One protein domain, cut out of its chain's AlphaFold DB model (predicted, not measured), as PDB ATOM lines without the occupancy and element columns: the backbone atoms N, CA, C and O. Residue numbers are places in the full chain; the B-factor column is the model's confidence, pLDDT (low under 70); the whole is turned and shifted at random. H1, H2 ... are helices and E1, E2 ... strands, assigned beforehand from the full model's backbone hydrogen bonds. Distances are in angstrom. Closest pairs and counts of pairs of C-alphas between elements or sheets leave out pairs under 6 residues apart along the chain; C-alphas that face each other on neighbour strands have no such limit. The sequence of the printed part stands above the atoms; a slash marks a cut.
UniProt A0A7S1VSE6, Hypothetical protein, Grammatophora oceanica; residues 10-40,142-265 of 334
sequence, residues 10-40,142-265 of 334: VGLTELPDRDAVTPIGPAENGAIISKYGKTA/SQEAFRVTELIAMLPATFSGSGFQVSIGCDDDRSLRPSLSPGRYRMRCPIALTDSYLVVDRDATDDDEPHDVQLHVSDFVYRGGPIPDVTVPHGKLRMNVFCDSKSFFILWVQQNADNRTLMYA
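This is residues 10 to 40 and 142 to 265 of the 334 residues of the protein "Hypothetical protein" of Grammatophora oceanica (UniProt A0A7S1VSE6). Two strongly twisted sheets, E2 E9 E4 E5 E7 and E1 E3 E8 E6, stand face to face as a sandwich, their strands at 17 degrees to each other. H1 packs on the edge strand E2, H3 follows directly on the end of E6, and the short helices H2 and H4 touch each other, farthest of the elements from the mean of the C-alphas, at 17.5 A and 20.0 A. The printed part has 155 residues, with four named helices and nine named strands in the order E1 H1 H2 E2 E3 E4 E5 E6 H3 E7 E8 E9 H4; both sheets are mixed, and so is the class, helices and strands. It is compact and rounded, with a radius of gyration of the C-alphas of 15.0 A and spans of 41 by 37 by 31 A.

E1, residues 21 to 24, is the parallel neighbour of E3, residues 163 to 168, with N 22 and O 163 3.0 A apart. H1, residues 26 to 39, only grazes the five-strand sheet; its closest C-alphas to E2, residues 149 to 155, are those of Asn 29 and Ala 153, 6.2 A. H2, residues 143 to 147, only grazes that sheet and touches H4, residues 259 to 263, the closest C-alphas being those of Ala 145 and Leu 262, 5.0 A. E2 is antiparallel to E9, residues 249 to 255, at 173 degrees, with N 153 and O 251 2.9 A apart. E3 is antiparallel to E8, residues 237 to 242, with N 166 and O 239 2.9 A apart. E4, residues 183 to 189, is antiparallel to E9, with N 188 and O 252 2.9 A apart, and forms a hairpin with E5, residues 194 to 202, with N 187 and O 196 2.8 A apart. E6, residues 211 to 216, is parallel to E8, with N 240 and O 213 2.8 A apart. H3, residues 217 to 221, only grazes both sheets; its closest C-alphas to E8 are those of Val 217 and Phe 242, 5.8 A. E7, residues 230 to 234, is parallel to E5 at 25 degrees, with N 199 and O 230 2.8 A apart. In H1, H2, H3 and H4 every O i to N i+4 pair is within hydrogen-bond range.

E1 begins at C-alpha 21, (-38.168, -30.968, 33.588). H1 measures 19.8 A, E4 19.6 A, E9 19.5 A and E5 25.9 A. H4 ends at C-alpha 263, (-50.835, -4.142, 20.599).

The C-alphas farthest apart are those of Pro 16 and Arg 260, 43.9 A. Residues 41 to 141 are not printed; C-alphas 40 and 142 are 16.9 A apart across the cut. The link from E3 to E4 is long, 14 residues. Mean pLDDT of the printed part is 82.4; 29 residues are under 70, among them 35 to 40 and 220 to 227.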
ATOM      1  N   VAL A  10     -27.182 -24.355  21.431       44.56
ATOM      2  CA  VAL A  10     -28.040 -23.418  22.155       44.56
ATOM      3  C   VAL A  10     -29.091 -24.254  22.881       44.56
ATOM      4  O   VAL A  10     -30.234 -24.333  22.457       44.56
ATOM      5  N   GLY A  11     -28.671 -24.970  23.915       50.66
ATOM      6  CA  GLY A  11     -29.528 -25.885  24.647       50.66
ATOM      7  C   GLY A  11     -28.958 -26.141  26.029       50.66
ATOM      8  O   GLY A  11     -27.751 -26.318  26.193       50.66
ATOM      9  N   LEU A  12     -29.838 -26.128  27.025       60.34
ATOM     10  CA  LEU A  12     -29.570 -26.772  28.307       60.34
ATOM     11  C   LEU A  12     -29.330 -28.270  28.064       60.34
ATOM     12  O   LEU A  12     -29.699 -28.794  27.011       60.34
ATOM     13  N   THR A  13     -28.702 -28.960  29.018       66.31
ATOM     14  CA  THR A  13     -28.546 -30.417  28.937       66.31
ATOM     15  C   THR A  13     -29.914 -31.055  28.737       66.31
ATOM     16  O   THR A  13     -30.796 -30.933  29.586       66.31
ATOM     17  N   GLU A  14     -30.082 -31.700  27.590       68.25
ATOM     18  CA  GLU A  14     -31.316 -32.381  27.249       68.25
ATOM     19  C   GLU A  14     -31.518 -33.580  28.172       68.25
ATOM     20  O   GLU A  14     -30.595 -34.371  28.399       68.25
ATOM     21  N   LEU A  15     -32.725 -33.699  28.725       80.31
ATOM     22  CA  LEU A  15     -33.065 -34.828  29.574       80.31
ATOM     23  C   LEU A  15     -33.514 -36.006  28.700       80.31
ATOM     24  O   LEU A  15     -34.216 -35.803  27.708       80.31
ATOM     25  N   PRO A  16     -33.139 -37.245  29.062       77.31
ATOM     26  CA  PRO A  16     -33.497 -38.432  28.288       77.31
ATOM     27  C   PRO A  16     -34.988 -38.790  28.386       77.31
ATOM     28  O   PRO A  16     -35.481 -39.560  27.565       77.31
ATOM     29  N   ASP A  17     -35.691 -38.263  29.391       83.88
ATOM     30  CA  ASP A  17     -37.108 -38.508  29.646       83.88
ATOM     31  C   ASP A  17     -37.952 -37.308  29.197       83.88
ATOM     32  O   ASP A  17     -37.676 -36.165  29.565       83.88
ATOM     33  N   ARG A  18     -38.995 -37.589  28.412       81.62
ATOM     34  CA  ARG A  18     -39.923 -36.602  27.847       81.62
ATOM     35  C   ARG A  18     -40.752 -35.883  28.913       81.62
ATOM     36  O   ARG A  18     -41.177 -34.759  28.695       81.62
ATOM     37  N   ASP A  19     -41.000 -36.539  30.043       84.62
ATOM     38  CA  ASP A  19     -41.840 -36.001  31.114       84.62
ATOM     39  C   ASP A  19     -40.980 -35.308  32.192       84.62
ATOM     40  O   ASP A  19     -41.495 -34.704  33.135       84.62
ATOM     41  N   ALA A  20     -39.651 -35.351  32.043       88.88
ATOM     42  CA  ALA A  20     -38.727 -34.695  32.950       88.88
ATOM     43  C   ALA A  20     -38.586 -33.204  32.635       88.88
ATOM     44  O   ALA A  20     -38.669 -32.772  31.483       88.88
ATOM     45  N   VAL A  21     -38.328 -32.419  33.681       89.69
ATOM     46  CA  VAL A  21     -38.168 -30.968  33.588       89.69
ATOM     47  C   VAL A  21     -36.822 -30.522  34.141       89.69
ATOM     48  O   VAL A  21     -36.387 -30.977  35.199       89.69
ATOM     49  N   THR A  22     -36.178 -29.589  33.443       90.38
ATOM     50  CA  THR A  22     -34.973 -28.905  33.932       90.38
ATOM     51  C   THR A  22     -35.360 -27.532  34.485       90.38
ATOM     52  O   THR A  22     -35.919 -26.725  33.741       90.38
ATOM     53  N   PRO A  23     -35.070 -27.218  35.761       90.38
ATOM     54  CA  PRO A  23     -35.314 -25.885  36.302       90.38
ATOM     55  C   PRO A  23     -34.434 -24.829  35.633       90.38
ATOM     56  O   PRO A  23     -33.241 -25.056  35.427       90.38
ATOM     57  N   ILE A  24     -35.014 -23.667  35.345       88.75
ATOM     58  CA  ILE A  24     -34.308 -22.508  34.796       88.75
ATOM     59  C   ILE A  24     -34.319 -21.385  35.828       88.75
ATOM     60  O   ILE A  24     -35.386 -20.902  36.202       88.75
ATOM     61  N   GLY A  25     -33.128 -20.960  36.250       90.31
ATOM     62  CA  GLY A  25     -32.942 -19.810  37.125       90.31
ATOM     63  C   GLY A  25     -32.692 -18.501  36.363       90.31
ATOM     64  O   GLY A  25     -32.600 -18.480  35.126       90.31
ATOM     65  N   PRO A  26     -32.562 -17.373  37.090       89.19
ATOM     66  CA  PRO A  26     -32.346 -16.058  36.489       89.19
ATOM     67  C   PRO A  26     -31.082 -15.980  35.628       89.19
ATOM     68  O   PRO A  26     -31.091 -15.346  34.570       89.19
ATOM     69  N   ALA A  27     -30.000 -16.637  36.057       88.50
ATOM     70  CA  ALA A  27     -28.723 -16.635  35.351       88.50
ATOM     71  C   ALA A  27     -28.811 -17.393  34.017       88.50
ATOM     72  O   ALA A  27     -28.369 -16.882  32.987       88.50
ATOM     73  N   GLU A  28     -29.424 -18.578  34.016       87.56
ATOM     74  CA  GLU A  28     -29.631 -19.391  32.819       87.56
ATOM     75  C   GLU A  28     -30.553 -18.678  31.829       87.56
ATOM     76  O   GLU A  28     -30.203 -18.540  30.655       87.56
ATOM     77  N   ASN A  29     -31.690 -18.150  32.301       86.31
ATOM     78  CA  ASN A  29     -32.610 -17.386  31.460       86.31
ATOM     79  C   ASN A  29     -31.925 -16.140  30.871       86.31
ATOM     80  O   ASN A  29     -32.047 -15.867  29.680       86.31
ATOM     81  N   GLY A  30     -31.142 -15.410  31.673       82.62
ATOM     82  CA  GLY A  30     -30.382 -14.245  31.217       82.62
ATOM     83  C   GLY A  30     -29.320 -14.585  30.166       82.62
ATOM     84  O   GLY A  30     -29.176 -13.862  29.177       82.62
ATOM     85  N   ALA A  31     -28.607 -15.703  30.328       81.50
ATOM     86  CA  ALA A  31     -27.629 -16.182  29.351       81.50
ATOM     87  C   ALA A  31     -28.294 -16.558  28.019       81.50
ATOM     88  O   ALA A  31     -27.793 -16.195  26.950       81.50
ATOM     89  N   ILE A  32     -29.448 -17.230  28.086       76.31
ATOM     90  CA  ILE A  32     -30.285 -17.540  26.929       76.31
ATOM     91  C   ILE A  32     -30.715 -16.227  26.259       76.31
ATOM     92  O   ILE A  32     -30.335 -15.991  25.115       76.31
ATOM     93  N   ILE A  33     -31.390 -15.320  26.971       75.38
ATOM     94  CA  ILE A  33     -31.843 -14.025  26.435       75.38
ATOM     95  C   ILE A  33     -30.693 -13.240  25.796       75.38
ATOM     96  O   ILE A  33     -30.857 -12.707  24.703       75.38
ATOM     97  N   SER A  34     -29.516 -13.189  26.425       70.44
ATOM     98  CA  SER A  34     -28.349 -12.489  25.874       70.44
ATOM     99  C   SER A  34     -27.872 -13.104  24.558       70.44
ATOM    100  O   SER A  34     -27.573 -12.382  23.603       70.44
ATOM    101  N   LYS A  35     -27.822 -14.438  24.479       68.00
ATOM    102  CA  LYS A  35     -27.442 -15.160  23.260       68.00
ATOM    103  C   LYS A  35     -28.476 -14.946  22.158       68.00
ATOM    104  O   LYS A  35     -28.099 -14.563  21.053       68.00
ATOM    105  N   TYR A  36     -29.760 -15.096  22.479       62.41
ATOM    106  CA  TYR A  36     -30.850 -14.870  21.535       62.41
ATOM    107  C   TYR A  36     -30.935 -13.415  21.086       62.41
ATOM    108  O   TYR A  36     -31.102 -13.179  19.904       62.41
ATOM    109  N   GLY A  37     -30.746 -12.432  21.964       60.75
ATOM    110  CA  GLY A  37     -30.728 -11.015  21.589       60.75
ATOM    111  C   GLY A  37     -29.628 -10.675  20.578       60.75
ATOM    112  O   GLY A  37     -29.832  -9.819  19.723       60.75
ATOM    113  N   LYS A  38     -28.493 -11.385  20.625       59.19
ATOM    114  CA  LYS A  38     -27.398 -11.249  19.650       59.19
ATOM    115  C   LYS A  38     -27.665 -11.980  18.331       59.19
ATOM    116  O   LYS A  38     -27.193 -11.522  17.298       59.19
ATOM    117  N   THR A  39     -28.407 -13.090  18.341       51.88
ATOM    118  CA  THR A  39     -28.747 -13.860  17.125       51.88
ATOM    119  C   THR A  39     -30.070 -13.440  16.473       51.88
ATOM    120  O   THR A  39     -30.251 -13.636  15.276       51.88
ATOM    121  N   ALA A  40     -30.985 -12.837  17.237       52.22
ATOM    122  CA  ALA A  40     -32.273 -12.293  16.805       52.22
ATOM    123  C   ALA A  40     -32.198 -11.284  15.646       52.22
ATOM    124  O   ALA A  40     -33.103 -11.324  14.816       52.22
ATOM    125  N   SER A 142     -44.193  -2.827  22.220       76.69
ATOM    126  CA  SER A 142     -43.889  -1.428  22.440       76.69
ATOM    127  C   SER A 142     -43.237  -1.225  23.807       76.69
ATOM    128  O   SER A 142     -43.360  -2.079  24.694       76.69
ATOM    129  N   GLN A 143     -42.557  -0.099  24.017       83.31
ATOM    130  CA  GLN A 143     -42.015   0.222  25.340       83.31
ATOM    131  C   GLN A 143     -43.114   0.194  26.411       83.31
ATOM    132  O   GLN A 143     -42.889  -0.302  27.512       83.31
ATOM    133  N   GLU A 144     -44.325   0.640  26.069       85.19
ATOM    134  CA  GLU A 144     -45.489   0.563  26.957       85.19
ATOM    135  C   GLU A 144     -45.909  -0.886  27.251       85.19
ATOM    136  O   GLU A 144     -46.123  -1.241  28.409       85.19
ATOM    137  N   ALA A 145     -45.949  -1.767  26.246       83.12
ATOM    138  CA  ALA A 145     -46.217  -3.189  26.469       83.12
ATOM    139  C   ALA A 145     -45.121  -3.872  27.317       83.12
ATOM    140  O   ALA A 145     -45.410  -4.784  28.098       83.12
ATOM    141  N   PHE A 146     -43.864  -3.433  27.209       84.38
ATOM    142  CA  PHE A 146     -42.786  -3.910  28.079       84.38
ATOM    143  C   PHE A 146     -42.985  -3.496  29.541       84.38
ATOM    144  O   PHE A 146     -42.691  -4.295  30.425       84.38
ATOM    145  N   ARG A 147     -43.520  -2.300  29.818       87.25
ATOM    146  CA  ARG A 147     -43.742  -1.820  31.199       87.25
ATOM    147  C   ARG A 147     -44.729  -2.665  31.993       87.25
ATOM    148  O   ARG A 147     -44.620  -2.728  33.210       87.25
ATOM    149  N   VAL A 148     -45.665  -3.316  31.310       89.75
ATOM    150  CA  VAL A 148     -46.649  -4.222  31.920       89.75
ATOM    151  C   VAL A 148     -46.234  -5.691  31.818       89.75
ATOM    152  O   VAL A 148     -47.047  -6.589  32.023       89.75
ATOM    153  N   THR A 149     -44.984  -5.970  31.442       89.19
ATOM    154  CA  THR A 149     -44.477  -7.340  31.354       89.19
ATOM    155  C   THR A 149     -44.007  -7.821  32.717       89.19
ATOM    156  O   THR A 149     -43.110  -7.243  33.320       89.19
ATOM    157  N   GLU A 150     -44.583  -8.931  33.166       91.88
ATOM    158  CA  GLU A 150     -44.256  -9.554  34.442       91.88
ATOM    159  C   GLU A 150     -43.130 -10.578  34.299       91.88
ATOM    160  O   GLU A 150     -42.277 -10.706  35.176       91.88
ATOM    161  N   LEU A 151     -43.126 -11.336  33.204       89.88
ATOM    162  CA  LEU A 151     -42.163 -12.405  32.992       89.88
ATOM    163  C   LEU A 151     -41.872 -12.588  31.507       89.88
ATOM    164  O   LEU A 151     -42.789 -12.655  30.687       89.88
ATOM    165  N   ILE A 152     -40.589 -12.746  31.191       86.25
ATOM    166  CA  ILE A 152     -40.106 -13.286  29.921       86.25
ATOM    167  C   ILE A 152     -39.148 -14.424  30.258       86.25
ATOM    168  O   ILE A 152     -38.082 -14.192  30.833       86.25
ATOM    169  N   ALA A 153     -39.521 -15.645  29.887       86.31
ATOM    170  CA  ALA A 153     -38.637 -16.797  29.937       86.31
ATOM    171  C   ALA A 153     -38.452 -17.364  28.532       86.31
ATOM    172  O   ALA A 153     -39.414 -17.668  27.827       86.31
ATOM    173  N   MET A 154     -37.197 -17.469  28.124       81.62
ATOM    174  CA  MET A 154     -36.792 -17.994  26.833       81.62
ATOM    175  C   MET A 154     -36.379 -19.458  26.999       81.62
ATOM    176  O   MET A 154     -35.467 -19.757  27.767       81.62
ATOM    177  N   LEU A 155     -37.056 -20.369  26.303       80.62
ATOM    178  CA  LEU A 155     -36.945 -21.816  26.491       80.62
ATOM    179  C   LEU A 155     -36.508 -22.487  25.176       80.62
ATOM    180  O   LEU A 155     -37.170 -22.299  24.153       80.62
ATOM    181  N   PRO A 156     -35.395 -23.238  25.151       76.56
ATOM    182  CA  PRO A 156     -34.925 -23.903  23.938       76.56
ATOM    183  C   PRO A 156     -35.836 -25.063  23.509       76.56
ATOM    184  O   PRO A 156     -36.618 -25.578  24.300       76.56
ATOM    185  N   ALA A 157     -35.724 -25.485  22.249       75.25
ATOM    186  CA  ALA A 157     -36.364 -26.715  21.775       75.25
ATOM    187  C   ALA A 157     -35.740 -27.947  22.455       75.25
ATOM    188  O   ALA A 157     -34.554 -27.923  22.794       75.25
ATOM    189  N   THR A 158     -36.501 -29.036  22.578       76.06
ATOM    190  CA  THR A 158     -35.993 -30.337  23.051       76.06
ATOM    191  C   THR A 158     -36.401 -31.447  22.085       76.06
ATOM    192  O   THR A 158     -37.548 -31.528  21.651       76.06
ATOM    193  N   PHE A 159     -35.469 -32.318  21.706       73.94
ATOM    194  CA  PHE A 159     -35.732 -33.466  20.834       73.94
ATOM    195  C   PHE A 159     -36.430 -34.615  21.572       73.94
ATOM    196  O   PHE A 159     -37.234 -35.325  20.968       73.94
ATOM    197  N   SER A 160     -36.152 -34.791  22.864       77.44
ATOM    198  CA  SER A 160     -36.760 -35.794  23.738       77.44
ATOM    199  C   SER A 160     -38.187 -35.438  24.150       77.44
ATOM    200  O   SER A 160     -38.932 -36.315  24.583       77.44
ATOM    201  N   GLY A 161     -38.578 -34.167  24.004       76.56
ATOM    202  CA  GLY A 161     -39.831 -33.622  24.520       76.56
ATOM    203  C   GLY A 161     -39.771 -33.221  25.993       76.56
ATOM    204  O   GLY A 161     -40.794 -32.804  26.523       76.56
ATOM    205  N   SER A 162     -38.599 -33.312  26.643       85.81
ATOM    206  CA  SER A 162     -38.404 -32.852  28.023       85.81
ATOM    207  C   SER A 162     -38.760 -31.374  28.175       85.81
ATOM    208  O   SER A 162     -38.547 -30.580  27.253       85.81
ATOM    209  N   GLY A 163     -39.250 -30.992  29.350       89.31
ATOM    210  CA  GLY A 163     -39.678 -29.629  29.635       89.31
ATOM    211  C   GLY A 163     -38.666 -28.780  30.402       89.31
ATOM    212  O   GLY A 163     -37.596 -29.219  30.829       89.31
ATOM    213  N   PHE A 164     -39.063 -27.535  30.628       90.50
ATOM    214  CA  PHE A 164     -38.372 -26.581  31.481       90.50
ATOM    215  C   PHE A 164     -39.299 -26.116  32.587       90.50
ATOM    216  O   PHE A 164     -40.462 -25.807  32.333       90.50
ATOM    217  N   GLN A 165     -38.774 -26.038  33.803       92.69
ATOM    218  CA  GLN A 165     -39.512 -25.500  34.934       92.69
ATOM    219  C   GLN A 165     -39.103 -24.051  35.175       92.69
ATOM    220  O   GLN A 165     -37.930 -23.752  35.406       92.69
ATOM    221  N   VAL A 166     -40.094 -23.166  35.147       92.75
ATOM    222  CA  VAL A 166     -39.968 -21.761  35.519       92.75
ATOM    223  C   VAL A 166     -40.657 -21.544  36.862       92.75
ATOM    224  O   VAL A 166     -41.869 -21.723  36.974       92.75
ATOM    225  N   SER A 167     -39.881 -21.146  37.867       94.44
ATOM    226  CA  SER A 167     -40.381 -20.853  39.214       94.44
ATOM    227  C   SER A 167     -40.720 -19.368  39.371       94.44
ATOM    228  O   SER A 167     -39.955 -18.495  38.947       94.44
ATOM    229  N   ILE A 168     -41.865 -19.078  39.991       94.56
ATOM    230  CA  ILE A 168     -42.359 -17.731  40.303       94.56
ATOM    231  C   ILE A 168     -42.802 -17.709  41.767       94.56
ATOM    232  O   ILE A 168     -43.624 -18.528  42.169       94.56
ATOM    233  N   GLY A 169     -42.270 -16.785  42.570       92.81
ATOM    234  CA  GLY A 169     -42.619 -16.649  43.989       92.81
ATOM    235  C   GLY A 169     -42.385 -17.904  44.835       92.81
ATOM    236  O   GLY A 169     -43.108 -18.106  45.799       92.81
ATOM    237  N   CYS A 170     -41.439 -18.771  44.457       90.31
ATOM    238  CA  CYS A 170     -41.172 -20.035  45.165       90.31
ATOM    239  C   CYS A 170     -40.164 -19.896  46.320       90.31
ATOM    240  O   CYS A 170     -39.760 -20.907  46.882       90.31
ATOM    241  N   ASP A 171     -39.739 -18.668  46.636       82.56
ATOM    242  CA  ASP A 171     -38.775 -18.348  47.701       82.56
ATOM    243  C   ASP A 171     -37.423 -19.096  47.585       82.56
ATOM    244  O   ASP A 171     -36.679 -19.223  48.555       82.56
ATOM    245  N   ASP A 172     -37.084 -19.557  46.373       86.00
ATOM    246  CA  ASP A 172     -35.809 -20.188  46.028       86.00
ATOM    247  C   ASP A 172     -34.950 -19.292  45.111       86.00
ATOM    248  O   ASP A 172     -35.454 -18.411  44.406       86.00
ATOM    249  N   ASP A 173     -33.637 -19.546  45.081       86.38
ATOM    250  CA  ASP A 173     -32.674 -18.805  44.245       86.38
ATOM    251  C   ASP A 173     -32.907 -18.986  42.729       86.38
ATOM    252  O   ASP A 173     -32.260 -18.334  41.905       86.38
ATOM    253  N   ARG A 174     -33.806 -19.897  42.336       86.94
ATOM    254  CA  ARG A 174     -34.163 -20.173  40.939       86.94
ATOM    255  C   ARG A 174     -35.427 -19.435  40.510       86.94
ATOM    256  O   ARG A 174     -35.718 -19.398  39.316       86.94
ATOM    257  N   SER A 175     -36.153 -18.819  41.438       91.06
ATOM    258  CA  SER A 175     -37.346 -18.048  41.140       91.06
ATOM    259  C   SER A 175     -36.979 -16.868  40.244       91.06
ATOM    260  O   SER A 175     -36.167 -16.016  40.604       91.06
ATOM    261  N   LEU A 176     -37.590 -16.795  39.059       91.12
ATOM    262  CA  LEU A 176     -37.294 -15.728  38.097       91.12
ATOM    263  C   LEU A 176     -37.788 -14.361  38.578       91.12
ATOM    264  O   LEU A 176     -37.333 -13.329  38.086       91.12
ATOM    265  N   ARG A 177     -38.735 -14.360  39.518       93.00
ATOM    266  CA  ARG A 177     -39.331 -13.169  40.125       93.00
ATOM    267  C   ARG A 177     -40.106 -13.512  41.409       93.00
ATOM    268  O   ARG A 177     -40.368 -14.695  41.656       93.00
ATOM    269  N   PRO A 178     -40.537 -12.506  42.190       93.50
ATOM    270  CA  PRO A 178     -41.530 -12.682  43.251       93.50
ATOM    271  C   PRO A 178     -42.882 -13.175  42.718       93.50
ATOM    272  O   PRO A 178     -43.129 -13.142  41.506       93.50
ATOM    273  N   SER A 179     -43.772 -13.591  43.621       95.69
ATOM    274  CA  SER A 179     -45.119 -14.053  43.272       95.69
ATOM    275  C   SER A 179     -45.886 -13.026  42.435       95.69
ATOM    276  O   SER A 179     -45.704 -11.813  42.575       95.69
ATOM    277  N   LEU A 180     -46.764 -13.511  41.559       96.12
ATOM    278  CA  LEU A 180     -47.710 -12.647  40.852       96.12
ATOM    279  C   LEU A 180     -48.803 -12.156  41.814       96.12
ATOM    280  O   LEU A 180     -49.298 -12.924  42.637       96.12
ATOM    281  N   SER A 181     -49.201 -10.893  41.702       96.56
ATOM    282  CA  SER A 181     -50.381 -10.384  42.409       96.56
ATOM    283  C   SER A 181     -51.672 -10.969  41.810       96.56
ATOM    284  O   SER A 181     -51.649 -11.466  40.676       96.56
ATOM    285  N   PRO A 182     -52.820 -10.884  42.501       97.56
ATOM    286  CA  PRO A 182     -54.122 -11.147  41.910       97.56
ATOM    287  C   PRO A 182     -54.302 -10.383  40.608       97.56
ATOM    288  O   PRO A 182     -53.924  -9.214  40.496       97.56
ATOM    289  N   GLY A 183     -54.908 -11.030  39.624       96.19
ATOM    290  CA  GLY A 183     -55.199 -10.386  38.359       96.19
ATOM    291  C   GLY A 183     -55.193 -11.332  37.178       96.19
ATOM    292  O   GLY A 183     -54.991 -12.538  37.286       96.19
ATOM    293  N   ARG A 184     -55.433 -10.743  36.013       94.75
ATOM    294  CA  ARG A 184     -55.422 -11.441  34.735       94.75
ATOM    295  C   ARG A 184     -54.158 -11.058  33.991       94.75
ATOM    296  O   ARG A 184     -53.872  -9.875  33.829       94.75
ATOM    297  N   TYR A 185     -53.448 -12.057  33.503       93.19
ATOM    298  CA  TYR A 185     -52.195 -11.901  32.793       93.19
ATOM    299  C   TYR A 185     -52.303 -12.553  31.428       93.19
ATOM    300  O   TYR A 185     -52.771 -13.676  31.314       93.19
ATOM    301  N   ARG A 186     -51.869 -11.871  30.377       87.94
ATOM    302  CA  ARG A 186     -51.773 -12.449  29.040       87.94
ATOM    303  C   ARG A 186     -50.540 -13.345  28.976       87.94
ATOM    304  O   ARG A 186     -49.440 -12.861  29.231       87.94
ATOM    305  N   MET A 187     -50.721 -14.611  28.605       86.00
ATOM    306  CA  MET A 187     -49.629 -15.507  28.224       86.00
ATOM    307  C   MET A 187     -49.531 -15.549  26.706       86.00
ATOM    308  O   MET A 187     -50.505 -15.876  26.028       86.00
ATOM    309  N   ARG A 188     -48.360 -15.237  26.162       77.88
ATOM    310  CA  ARG A 188     -48.146 -15.201  24.718       77.88
ATOM    311  C   ARG A 188     -47.096 -16.213  24.296       77.88
ATOM    312  O   ARG A 188     -46.010 -16.226  24.859       77.88
ATOM    313  N   CYS A 189     -47.403 -16.984  23.252       72.31
ATOM    314  CA  CYS A 189     -46.424 -17.759  22.493       72.31
ATOM    315  C   CYS A 189     -46.193 -17.060  21.145       72.31
ATOM    316  O   CYS A 189     -47.013 -17.198  20.232       72.31
ATOM    317  N   PRO A 190     -45.104 -16.285  20.985       64.69
ATOM    318  CA  PRO A 190     -44.818 -15.584  19.736       64.69
ATOM    319  C   PRO A 190     -44.702 -16.532  18.540       64.69
ATOM    320  O   PRO A 190     -45.169 -16.192  17.461       64.69
ATOM    321  N   ILE A 191     -44.166 -17.737  18.757       62.09
ATOM    322  CA  ILE A 191     -43.906 -18.734  17.710       62.09
ATOM    323  C   ILE A 191     -45.183 -19.359  17.160       62.09
ATOM    324  O   ILE A 191     -45.350 -19.423  15.946       62.09
ATOM    325  N   ALA A 192     -46.119 -19.728  18.032       60.69
ATOM    326  CA  ALA A 192     -47.430 -20.214  17.613       60.69
ATOM    327  C   ALA A 192     -48.392 -19.077  17.214       60.69
ATOM    328  O   ALA A 192     -49.468 -19.341  16.686       60.69
ATOM    329  N   LEU A 193     -48.027 -17.813  17.478       65.75
ATOM    330  CA  LEU A 193     -48.899 -16.638  17.350       65.75
ATOM    331  C   LEU A 193     -50.213 -16.785  18.139       65.75
ATOM    332  O   LEU A 193     -51.258 -16.276  17.731       65.75
ATOM    333  N   THR A 194     -50.154 -17.475  19.278       70.31
ATOM    334  CA  THR A 194     -51.303 -17.733  20.151       70.31
ATOM    335  C   THR A 194     -51.210 -16.926  21.438       70.31
ATOM    336  O   THR A 194     -50.132 -16.778  22.022       70.31
ATOM    337  N   ASP A 195     -52.368 -16.469  21.905       76.38
ATOM    338  CA  ASP A 195     -52.549 -15.840  23.209       76.38
ATOM    339  C   ASP A 195     -53.415 -16.725  24.113       76.38
ATOM    340  O   ASP A 195     -54.304 -17.434  23.635       76.38
ATOM    341  N   SER A 196     -53.149 -16.635  25.412       84.88
ATOM    342  CA  SER A 196     -53.929 -17.178  26.525       84.88
ATOM    343  C   SER A 196     -54.016 -16.165  27.650       84.88
ATOM    344  O   SER A 196     -53.327 -15.139  27.616       84.88
ATOM    345  N   TYR A 197     -54.738 -16.519  28.709       89.56
ATOM    346  CA  TYR A 197     -54.654 -15.815  29.975       89.56
ATOM    347  C   TYR A 197     -54.336 -16.732  31.154       89.56
ATOM    348  O   TYR A 197     -54.892 -17.811  31.289       89.56
ATOM    349  N   LEU A 198     -53.453 -16.265  32.029       93.69
ATOM    350  CA  LEU A 198     -53.259 -16.765  33.383       93.69
ATOM    351  C   LEU A 198     -54.053 -15.863  34.334       93.69
ATOM    352  O   LEU A 198     -53.845 -14.652  34.347       93.69
ATOM    353  N   VAL A 199     -54.970 -16.422  35.114       96.25
ATOM    354  CA  VAL A 199     -55.779 -15.701  36.101       96.25
ATOM    355  C   VAL A 199     -55.334 -16.122  37.495       96.25
ATOM    356  O   VAL A 199     -55.386 -17.301  37.816       96.25
ATOM    357  N   VAL A 200     -54.888 -15.162  38.299       97.69
ATOM    358  CA  VAL A 200     -54.459 -15.350  39.688       97.69
ATOM    359  C   VAL A 200     -55.554 -14.816  40.607       97.69
ATOM    360  O   VAL A 200     -55.864 -13.625  40.551       97.69
ATOM    361  N   ASP A 201     -56.134 -15.681  41.438       97.56
ATOM    362  CA  ASP A 201     -57.337 -15.343  42.211       97.56
ATOM    363  C   ASP A 201     -57.053 -14.488  43.453       97.56
ATOM    364  O   ASP A 201     -57.778 -13.529  43.728       97.56
ATOM    365  N   ARG A 202     -56.010 -14.824  44.219       97.56
ATOM    366  CA  ARG A 202     -55.643 -14.118  45.456       97.56
ATOM    367  C   ARG A 202     -54.135 -13.947  45.617       97.56
ATOM    368  O   ARG A 202     -53.336 -14.557  44.908       97.56
ATOM    369  N   ASP A 203     -53.759 -13.095  46.568       97.75
ATOM    370  CA  ASP A 203     -52.369 -12.926  46.967       97.75
ATOM    371  C   ASP A 203     -51.839 -14.227  47.572       97.75
ATOM    372  O   ASP A 203     -52.576 -14.995  48.205       97.75
ATOM    373  N   ALA A 204     -50.548 -14.457  47.351       96.62
ATOM    374  CA  ALA A 204     -49.816 -15.538  47.984       96.62
ATOM    375  C   ALA A 204     -49.544 -15.226  49.463       96.62
ATOM    376  O   ALA A 204     -49.261 -14.081  49.818       96.62
ATOM    377  N   THR A 205     -49.577 -16.252  50.306       96.00
ATOM    378  CA  THR A 205     -49.130 -16.214  51.702       96.00
ATOM    379  C   THR A 205     -47.855 -17.038  51.882       96.00
ATOM    380  O   THR A 205     -47.447 -17.790  50.995       96.00
ATOM    381  N   ASP A 206     -47.206 -16.914  53.039       93.31
ATOM    382  CA  ASP A 206     -45.999 -17.691  53.354       93.31
ATOM    383  C   ASP A 206     -46.285 -19.202  53.435       93.31
ATOM    384  O   ASP A 206     -45.433 -20.000  53.058       93.31
ATOM    385  N   ASP A 207     -47.502 -19.578  53.843       95.69
ATOM    386  CA  ASP A 207     -47.955 -20.971  53.967       95.69
ATOM    387  C   ASP A 207     -48.401 -21.599  52.632       95.69
ATOM    388  O   ASP A 207     -48.713 -22.791  52.582       95.69
ATOM    389  N   ASP A 208     -48.494 -20.811  51.557       96.38
ATOM    390  CA  ASP A 208     -48.910 -21.321  50.253       96.38
ATOM    391  C   ASP A 208     -47.803 -22.152  49.595       96.38
ATOM    392  O   ASP A 208     -46.681 -21.683  49.381       96.38
ATOM    393  N   GLU A 209     -48.164 -23.365  49.182       96.06
ATOM    394  CA  GLU A 209     -47.325 -24.211  48.335       96.06
ATOM    395  C   GLU A 209     -47.409 -23.759  46.867       96.06
ATOM    396  O   GLU A 209     -48.503 -23.451  46.385       96.06
ATOM    397  N   PRO A 210     -46.297 -23.750  46.105       96.25
ATOM    398  CA  PRO A 210     -46.330 -23.396  44.690       96.25
ATOM    399  C   PRO A 210     -47.310 -24.257  43.886       96.25
ATOM    400  O   PRO A 210     -47.304 -25.484  43.982       96.25
ATOM    401  N   HIS A 211     -48.120 -23.614  43.045       96.50
ATOM    402  CA  HIS A 211     -49.062 -24.306  42.174       96.50
ATOM    403  C   HIS A 211     -48.379 -24.733  40.867       96.50
ATOM    404  O   HIS A 211     -47.807 -23.903  40.151       96.50
ATOM    405  N   ASP A 212     -48.448 -26.024  40.546       95.06
ATOM    406  CA  ASP A 212     -47.848 -26.584  39.334       95.06
ATOM    407  C   ASP A 212     -48.753 -26.358  38.115       95.06
ATOM    408  O   ASP A 212     -49.884 -26.841  38.054       95.06
ATOM    409  N   VAL A 213     -48.230 -25.668  37.102       93.00
ATOM    410  CA  VAL A 213     -48.903 -25.435  35.819       93.00
ATOM    411  C   VAL A 213     -48.160 -26.195  34.730       93.00
ATOM    412  O   VAL A 213     -46.969 -25.982  34.526       93.00
ATOM    413  N   GLN A 214     -48.860 -27.068  34.010       91.25
ATOM    414  CA  GLN A 214     -48.297 -27.869  32.918       91.25
ATOM    415  C   GLN A 214     -48.707 -27.258  31.571       91.25
ATOM    416  O   GLN A 214     -49.898 -27.116  31.293       91.25
ATOM    417  N   LEU A 215     -47.736 -26.892  30.733       87.12
ATOM    418  CA  LEU A 215     -47.960 -26.287  29.416       87.12
ATOM    419  C   LEU A 215     -47.262 -27.111  28.330       87.12
ATOM    420  O   LEU A 215     -46.046 -27.034  28.169       87.12
ATOM    421  N   HIS A 216     -48.028 -27.862  27.540       83.25
ATOM    422  CA  HIS A 216     -47.499 -28.617  26.403       83.25
ATOM    423  C   HIS A 216     -47.579 -27.782  25.123       83.25
ATOM    424  O   HIS A 216     -48.648 -27.620  24.539       83.25
ATOM    425  N   VAL A 217     -46.443 -27.257  24.657       76.12
ATOM    426  CA  VAL A 217     -46.383 -26.339  23.505       76.12
ATOM    427  C   VAL A 217     -46.977 -26.968  22.242       76.12
ATOM    428  O   VAL A 217     -47.683 -26.301  21.480       76.12
ATOM    429  N   SER A 218     -46.761 -28.273  22.058       67.38
ATOM    430  CA  SER A 218     -47.294 -29.043  20.935       67.38
ATOM    431  C   SER A 218     -48.822 -29.006  20.837       67.38
ATOM    432  O   SER A 218     -49.351 -29.017  19.726       67.38
ATOM    433  N   ASP A 219     -49.541 -28.928  21.961       70.69
ATOM    434  CA  ASP A 219     -51.008 -28.868  21.949       70.69
ATOM    435  C   ASP A 219     -51.527 -27.588  21.290       70.69
ATOM    436  O   ASP A 219     -52.611 -27.587  20.705       70.69
ATOM    437  N   PHE A 220     -50.733 -26.517  21.325       67.69
ATOM    438  CA  PHE A 220     -51.087 -25.214  20.768       67.69
ATOM    439  C   PHE A 220     -50.622 -25.083  19.318       67.69
ATOM    440  O   PHE A 220     -51.401 -24.695  18.446       67.69
ATOM    441  N   VAL A 221     -49.369 -25.464  19.046       62.62
ATOM    442  CA  VAL A 221     -48.747 -25.331  17.719       62.62
ATOM    443  C   VAL A 221     -49.452 -26.210  16.683       62.62
ATOM    444  O   VAL A 221     -49.801 -25.729  15.607       62.62
ATOM    445  N   TYR A 222     -49.707 -27.487  16.995       59.50
ATOM    446  CA  TYR A 222     -50.267 -28.428  16.017       59.50
ATOM    447  C   TYR A 222     -51.771 -28.267  15.795       59.50
ATOM    448  O   TYR A 222     -52.260 -28.545  14.700       59.50
ATOM    449  N   ARG A 223     -52.520 -27.846  16.819       57.03
ATOM    450  CA  ARG A 223     -53.985 -27.729  16.731       57.03
ATOM    451  C   ARG A 223     -54.445 -26.375  16.194       57.03
ATOM    452  O   ARG A 223     -55.610 -26.252  15.827       57.03
ATOM    453  N   GLY A 224     -53.566 -25.366  16.158       55.38
ATOM    454  CA  GLY A 224     -53.899 -24.007  15.708       55.38
ATOM    455  C   GLY A 224     -54.982 -23.318  16.554       55.38
ATOM    456  O   GLY A 224     -55.595 -22.353  16.100       55.38
ATOM    457  N   GLY A 225     -55.254 -23.839  17.754       56.62
ATOM    458  CA  GLY A 225     -56.253 -23.319  18.684       56.62
ATOM    459  C   GLY A 225     -55.642 -22.358  19.710       56.62
ATOM    460  O   GLY A 225     -54.430 -22.384  19.927       56.62
ATOM    461  N   PRO A 226     -56.457 -21.501  20.353       61.47
ATOM    462  CA  PRO A 226     -55.985 -20.680  21.462       61.47
ATOM    463  C   PRO A 226     -55.503 -21.574  22.613       61.47
ATOM    464  O   PRO A 226     -56.066 -22.640  22.861       61.47
ATOM    465  N   ILE A 227     -54.473 -21.122  23.326       67.56
ATOM    466  CA  ILE A 227     -54.066 -21.736  24.593       67.56
ATOM    467  C   ILE A 227     -55.232 -21.509  25.576       67.56
ATOM    468  O   ILE A 227     -55.674 -20.362  25.701       67.56
ATOM    469  N   PRO A 228     -55.758 -22.544  26.253       77.88
ATOM    470  CA  PRO A 228     -56.854 -22.375  27.197       77.88
ATOM    471  C   PRO A 228     -56.410 -21.508  28.373       77.88
ATOM    472  O   PRO A 228     -55.303 -21.677  28.881       77.88
ATOM    473  N   ASP A 229     -57.290 -20.604  28.799       87.88
ATOM    474  CA  ASP A 229     -57.044 -19.779  29.978       87.88
ATOM    475  C   ASP A 229     -56.811 -20.682  31.205       87.88
ATOM    476  O   ASP A 229     -57.514 -21.675  31.413       87.88
ATOM    477  N   VAL A 230     -55.810 -20.337  32.010       90.94
ATOM    478  CA  VAL A 230     -55.389 -21.068  33.206       90.94
ATOM    479  C   VAL A 230     -55.741 -20.227  34.424       90.94
ATOM    480  O   VAL A 230     -55.212 -19.132  34.584       90.94
ATOM    481  N   THR A 231     -56.600 -20.734  35.304       95.44
ATOM    482  CA  THR A 231     -56.877 -20.100  36.601       95.44
ATOM    483  C   THR A 231     -56.089 -20.805  37.695       95.44
ATOM    484  O   THR A 231     -56.122 -22.030  37.790       95.44
ATOM    485  N   VAL A 232     -55.391 -20.027  38.518       96.75
ATOM    486  CA  VAL A 232     -54.574 -20.496  39.637       96.75
ATOM    487  C   VAL A 232     -54.975 -19.760  40.917       96.75
ATOM    488  O   VAL A 232     -55.306 -18.572  40.870       96.75
ATOM    489  N   PRO A 233     -54.921 -20.425  42.082       97.19
ATOM    490  CA  PRO A 233     -55.379 -19.820  43.329       97.19
ATOM    491  C   PRO A 233     -54.523 -18.620  43.752       97.19
ATOM    492  O   PRO A 233     -55.053 -17.664  44.304       97.19
ATOM    493  N   HIS A 234     -53.213 -18.639  43.497       97.69
ATOM    494  CA  HIS A 234     -52.280 -17.586  43.906       97.69
ATOM    495  C   HIS A 234     -51.054 -17.516  42.993       97.69
ATOM    496  O   HIS A 234     -50.822 -18.397  42.166       97.69
ATOM    497  N   GLY A 235     -50.229 -16.482  43.170       96.25
ATOM    498  CA  GLY A 235     -49.084 -16.204  42.305       96.25
ATOM    499  C   GLY A 235     -47.783 -16.962  42.577       96.25
ATOM    500  O   GLY A 235     -46.815 -16.673  41.874       96.25
ATOM    501  N   LYS A 236     -47.709 -17.879  43.558       97.38
ATOM    502  CA  LYS A 236     -46.589 -18.840  43.672       97.38
ATOM    503  C   LYS A 236     -46.795 -19.984  42.681       97.38
ATOM    504  O   LYS A 236     -47.743 -20.752  42.843       97.38
ATOM    505  N   LEU A 237     -45.950 -20.087  41.656       96.06
ATOM    506  CA  LEU A 237     -46.157 -20.981  40.512       96.06
ATOM    507  C   LEU A 237     -44.886 -21.733  40.124       96.06
ATOM    508  O   LEU A 237     -43.797 -21.159  40.104       96.06
ATOM    509  N   ARG A 238     -45.059 -22.986  39.700       95.50
ATOM    510  CA  ARG A 238     -44.065 -23.751  38.939       95.50
ATOM    511  C   ARG A 238     -44.641 -24.059  37.569       95.50
ATOM    512  O   ARG A 238     -45.498 -24.925  37.412       95.50
ATOM    513  N   MET A 239     -44.194 -23.315  36.568       93.31
ATOM    514  CA  MET A 239     -44.648 -23.486  35.192       93.31
ATOM    515  C   MET A 239     -43.724 -24.475  34.487       93.31
ATOM    516  O   MET A 239     -42.596 -24.139  34.134       93.31
ATOM    517  N   ASN A 240     -44.206 -25.699  34.302       92.75
ATOM    518  CA  ASN A 240     -43.535 -26.761  33.570       92.75
ATOM    519  C   ASN A 240     -43.948 -26.669  32.099       92.75
ATOM    520  O   ASN A 240     -45.087 -26.967  31.736       92.75
ATOM    521  N   VAL A 241     -43.034 -26.206  31.253       88.44
ATOM    522  CA  VAL A 241     -43.281 -25.971  29.830       88.44
ATOM    523  C   VAL A 241     -42.565 -27.028  29.001       88.44
ATOM    524  O   VAL A 241     -41.339 -27.098  29.012       88.44
ATOM    525  N   PHE A 242     -43.322 -27.820  28.251       86.25
ATOM    526  CA  PHE A 242     -42.808 -28.873  27.376       86.25
ATOM    527  C   PHE A 242     -42.782 -28.353  25.947       86.25
ATOM    528  O   PHE A 242     -43.822 -28.248  25.288       86.25
ATOM    529  N   CYS A 243     -41.592 -27.962  25.502       75.88
ATOM    530  CA  CYS A 243     -41.353 -27.465  24.154       75.88
ATOM    531  C   CYS A 243     -41.390 -28.617  23.139       75.88
ATOM    532  O   CYS A 243     -41.083 -29.759  23.470       75.88
ATOM    533  N   ASP A 244     -41.778 -28.324  21.897       68.56
ATOM    534  CA  ASP A 244     -41.666 -29.303  20.816       68.56
ATOM    535  C   ASP A 244     -40.233 -29.370  20.259       68.56
ATOM    536  O   ASP A 244     -39.389 -28.504  20.507       68.56
ATOM    537  N   SER A 245     -39.960 -30.410  19.470       56.38
ATOM    538  CA  SER A 245     -38.638 -30.671  18.888       56.38
ATOM    539  C   SER A 245     -38.247 -29.749  17.741       56.38
ATOM    540  O   SER A 245     -37.236 -29.986  17.077       56.38
ATOM    541  N   LYS A 246     -39.046 -28.715  17.460       55.12
ATOM    542  CA  LYS A 246     -38.901 -27.913  16.243       55.12
ATOM    543  C   LYS A 246     -38.789 -26.423  16.500       55.12
ATOM    544  O   LYS A 246     -38.504 -25.697  15.550       55.12
ATOM    545  N   SER A 247     -38.975 -25.970  17.738       57.06
ATOM    546  CA  SER A 247     -39.092 -24.544  18.014       57.06
ATOM    547  C   SER A 247     -38.497 -24.140  19.353       57.06
ATOM    548  O   SER A 247     -38.653 -24.811  20.368       57.06
ATOM    549  N   PHE A 248     -37.881 -22.963  19.368       68.69
ATOM    550  CA  PHE A 248     -37.735 -22.189  20.593       68.69
ATOM    551  C   PHE A 248     -39.124 -21.876  21.179       68.69
ATOM    552  O   PHE A 248     -40.134 -21.944  20.481       68.69
ATOM    553  N   PHE A 249     -39.216 -21.515  22.448       74.56
ATOM    554  CA  PHE A 249     -40.457 -21.056  23.054       74.56
ATOM    555  C   PHE A 249     -40.178 -19.848  23.933       74.56
ATOM    556  O   PHE A 249     -39.150 -19.763  24.598       74.56
ATOM    557  N   ILE A 250     -41.100 -18.893  23.938       79.12
ATOM    558  CA  ILE A 250     -41.028 -17.747  24.838       79.12
ATOM    559  C   ILE A 250     -42.274 -17.801  25.703       79.12
ATOM    560  O   ILE A 250     -43.376 -17.597  25.197       79.12
ATOM    561  N   LEU A 251     -42.088 -18.069  26.995       83.12
ATOM    562  CA  LEU A 251     -43.120 -17.841  27.992       83.12
ATOM    563  C   LEU A 251     -43.128 -16.352  28.300       83.12
ATOM    564  O   LEU A 251     -42.199 -15.828  28.915       83.12
ATOM    565  N   TRP A 252     -44.175 -15.672  27.864       85.81
ATOM    566  CA  TRP A 252     -44.299 -14.241  28.061       85.81
ATOM    567  C   TRP A 252     -45.593 -13.921  28.792       85.81
ATOM    568  O   TRP A 252     -46.672 -14.079  28.226       85.81
ATOM    569  N   VAL A 253     -45.466 -13.490  30.047       87.69
ATOM    570  CA  VAL A 253     -46.578 -13.137  30.936       87.69
ATOM    571  C   VAL A 253     -46.612 -11.621  31.101       87.69
ATOM    572  O   VAL A 253     -45.621 -11.011  31.507       87.69
ATOM    573  N   GLN A 254     -47.744 -11.002  30.785       90.38
ATOM    574  CA  GLN A 254     -47.951  -9.553  30.877       90.38
ATOM    575  C   GLN A 254     -49.233  -9.258  31.646       90.38
ATOM    576  O   GLN A 254     -50.205  -9.985  31.469       90.38
ATOM    577  N   GLN A 255     -49.284  -8.194  32.446       92.56
ATOM    578  CA  GLN A 255     -50.548  -7.734  33.023       92.56
ATOM    579  C   GLN A 255     -51.556  -7.457  31.905       92.56
ATOM    580  O   GLN A 255     -51.211  -6.948  30.833       92.56
ATOM    581  N   ASN A 256     -52.818  -7.800  32.143       87.56
ATOM    582  CA  ASN A 256     -53.884  -7.489  31.207       87.56
ATOM    583  C   ASN A 256     -54.094  -5.968  31.157       87.56
ATOM    584  O   ASN A 256     -54.631  -5.375  32.087       87.56
ATOM    585  N   ALA A 257     -53.680  -5.359  30.052       88.19
ATOM    586  CA  ALA A 257     -53.864  -3.945  29.759       88.19
ATOM    587  C   ALA A 257     -54.760  -3.759  28.525       88.19
ATOM    588  O   ALA A 257     -55.183  -4.718  27.875       88.19
ATOM    589  N   ASP A 258     -55.077  -2.510  28.195       87.50
ATOM    590  CA  ASP A 258     -55.894  -2.208  27.030       87.50
ATOM    591  C   ASP A 258     -55.162  -2.537  25.708       87.50
ATOM    592  O   ASP A 258     -53.933  -2.612  25.620       87.50
ATOM    593  N   ASN A 259     -55.934  -2.708  24.632       80.19
ATOM    594  CA  ASN A 259     -55.392  -3.087  23.326       80.19
ATOM    595  C   ASN A 259     -54.439  -2.044  22.719       80.19
ATOM    596  O   ASN A 259     -53.692  -2.384  21.800       80.19
ATOM    597  N   ARG A 260     -54.493  -0.770  23.122       82.50
ATOM    598  CA  ARG A 260     -53.513   0.223  22.669       82.50
ATOM    599  C   ARG A 260     -52.184  -0.075  23.350       82.50
ATOM    600  O   ARG A 260     -51.215  -0.287  22.638       82.50
ATOM    601  N   THR A 261     -52.171  -0.224  24.670       84.81
ATOM    602  CA  THR A 261     -50.964  -0.590  25.427       84.81
ATOM    603  C   THR A 261     -50.341  -1.892  24.919       84.81
ATOM    604  O   THR A 261     -49.156  -1.926  24.611       84.81
ATOM    605  N   LEU A 262     -51.139  -2.953  24.753       79.38
ATOM    606  CA  LEU A 262     -50.617  -4.288  24.430       79.38
ATOM    607  C   LEU A 262     -50.263  -4.515  22.956       79.38
ATOM    608  O   LEU A 262     -49.465  -5.403  22.652       79.38
ATOM    609  N   MET A 263     -50.919  -3.814  22.028       78.06
ATOM    610  CA  MET A 263     -50.835  -4.142  20.599       78.06
ATOM    611  C   MET A 263     -50.361  -2.986  19.734       78.06
ATOM    612  O   MET A 263     -50.029  -3.219  18.580       78.06
ATOM    613  N   TYR A 264     -50.380  -1.741  20.203       83.44
ATOM    614  CA  TYR A 264     -49.936  -0.630  19.372       83.44
ATOM    615  C   TYR A 264     -48.420  -0.470  19.474       83.44
ATOM    616  O   TYR A 264     -47.885  -0.277  20.561       83.44
ATOM    617  N   ALA A 265     -47.753  -0.530  18.322       81.69
ATOM    618  CA  ALA A 265     -46.350  -0.165  18.189       81.69
ATOM    619  C   ALA A 265     -46.286   1.221  17.530       81.69
ATOM    620  O   ALA A 265     -46.685   1.342  16.355       81.69
TER     621      ALA A 265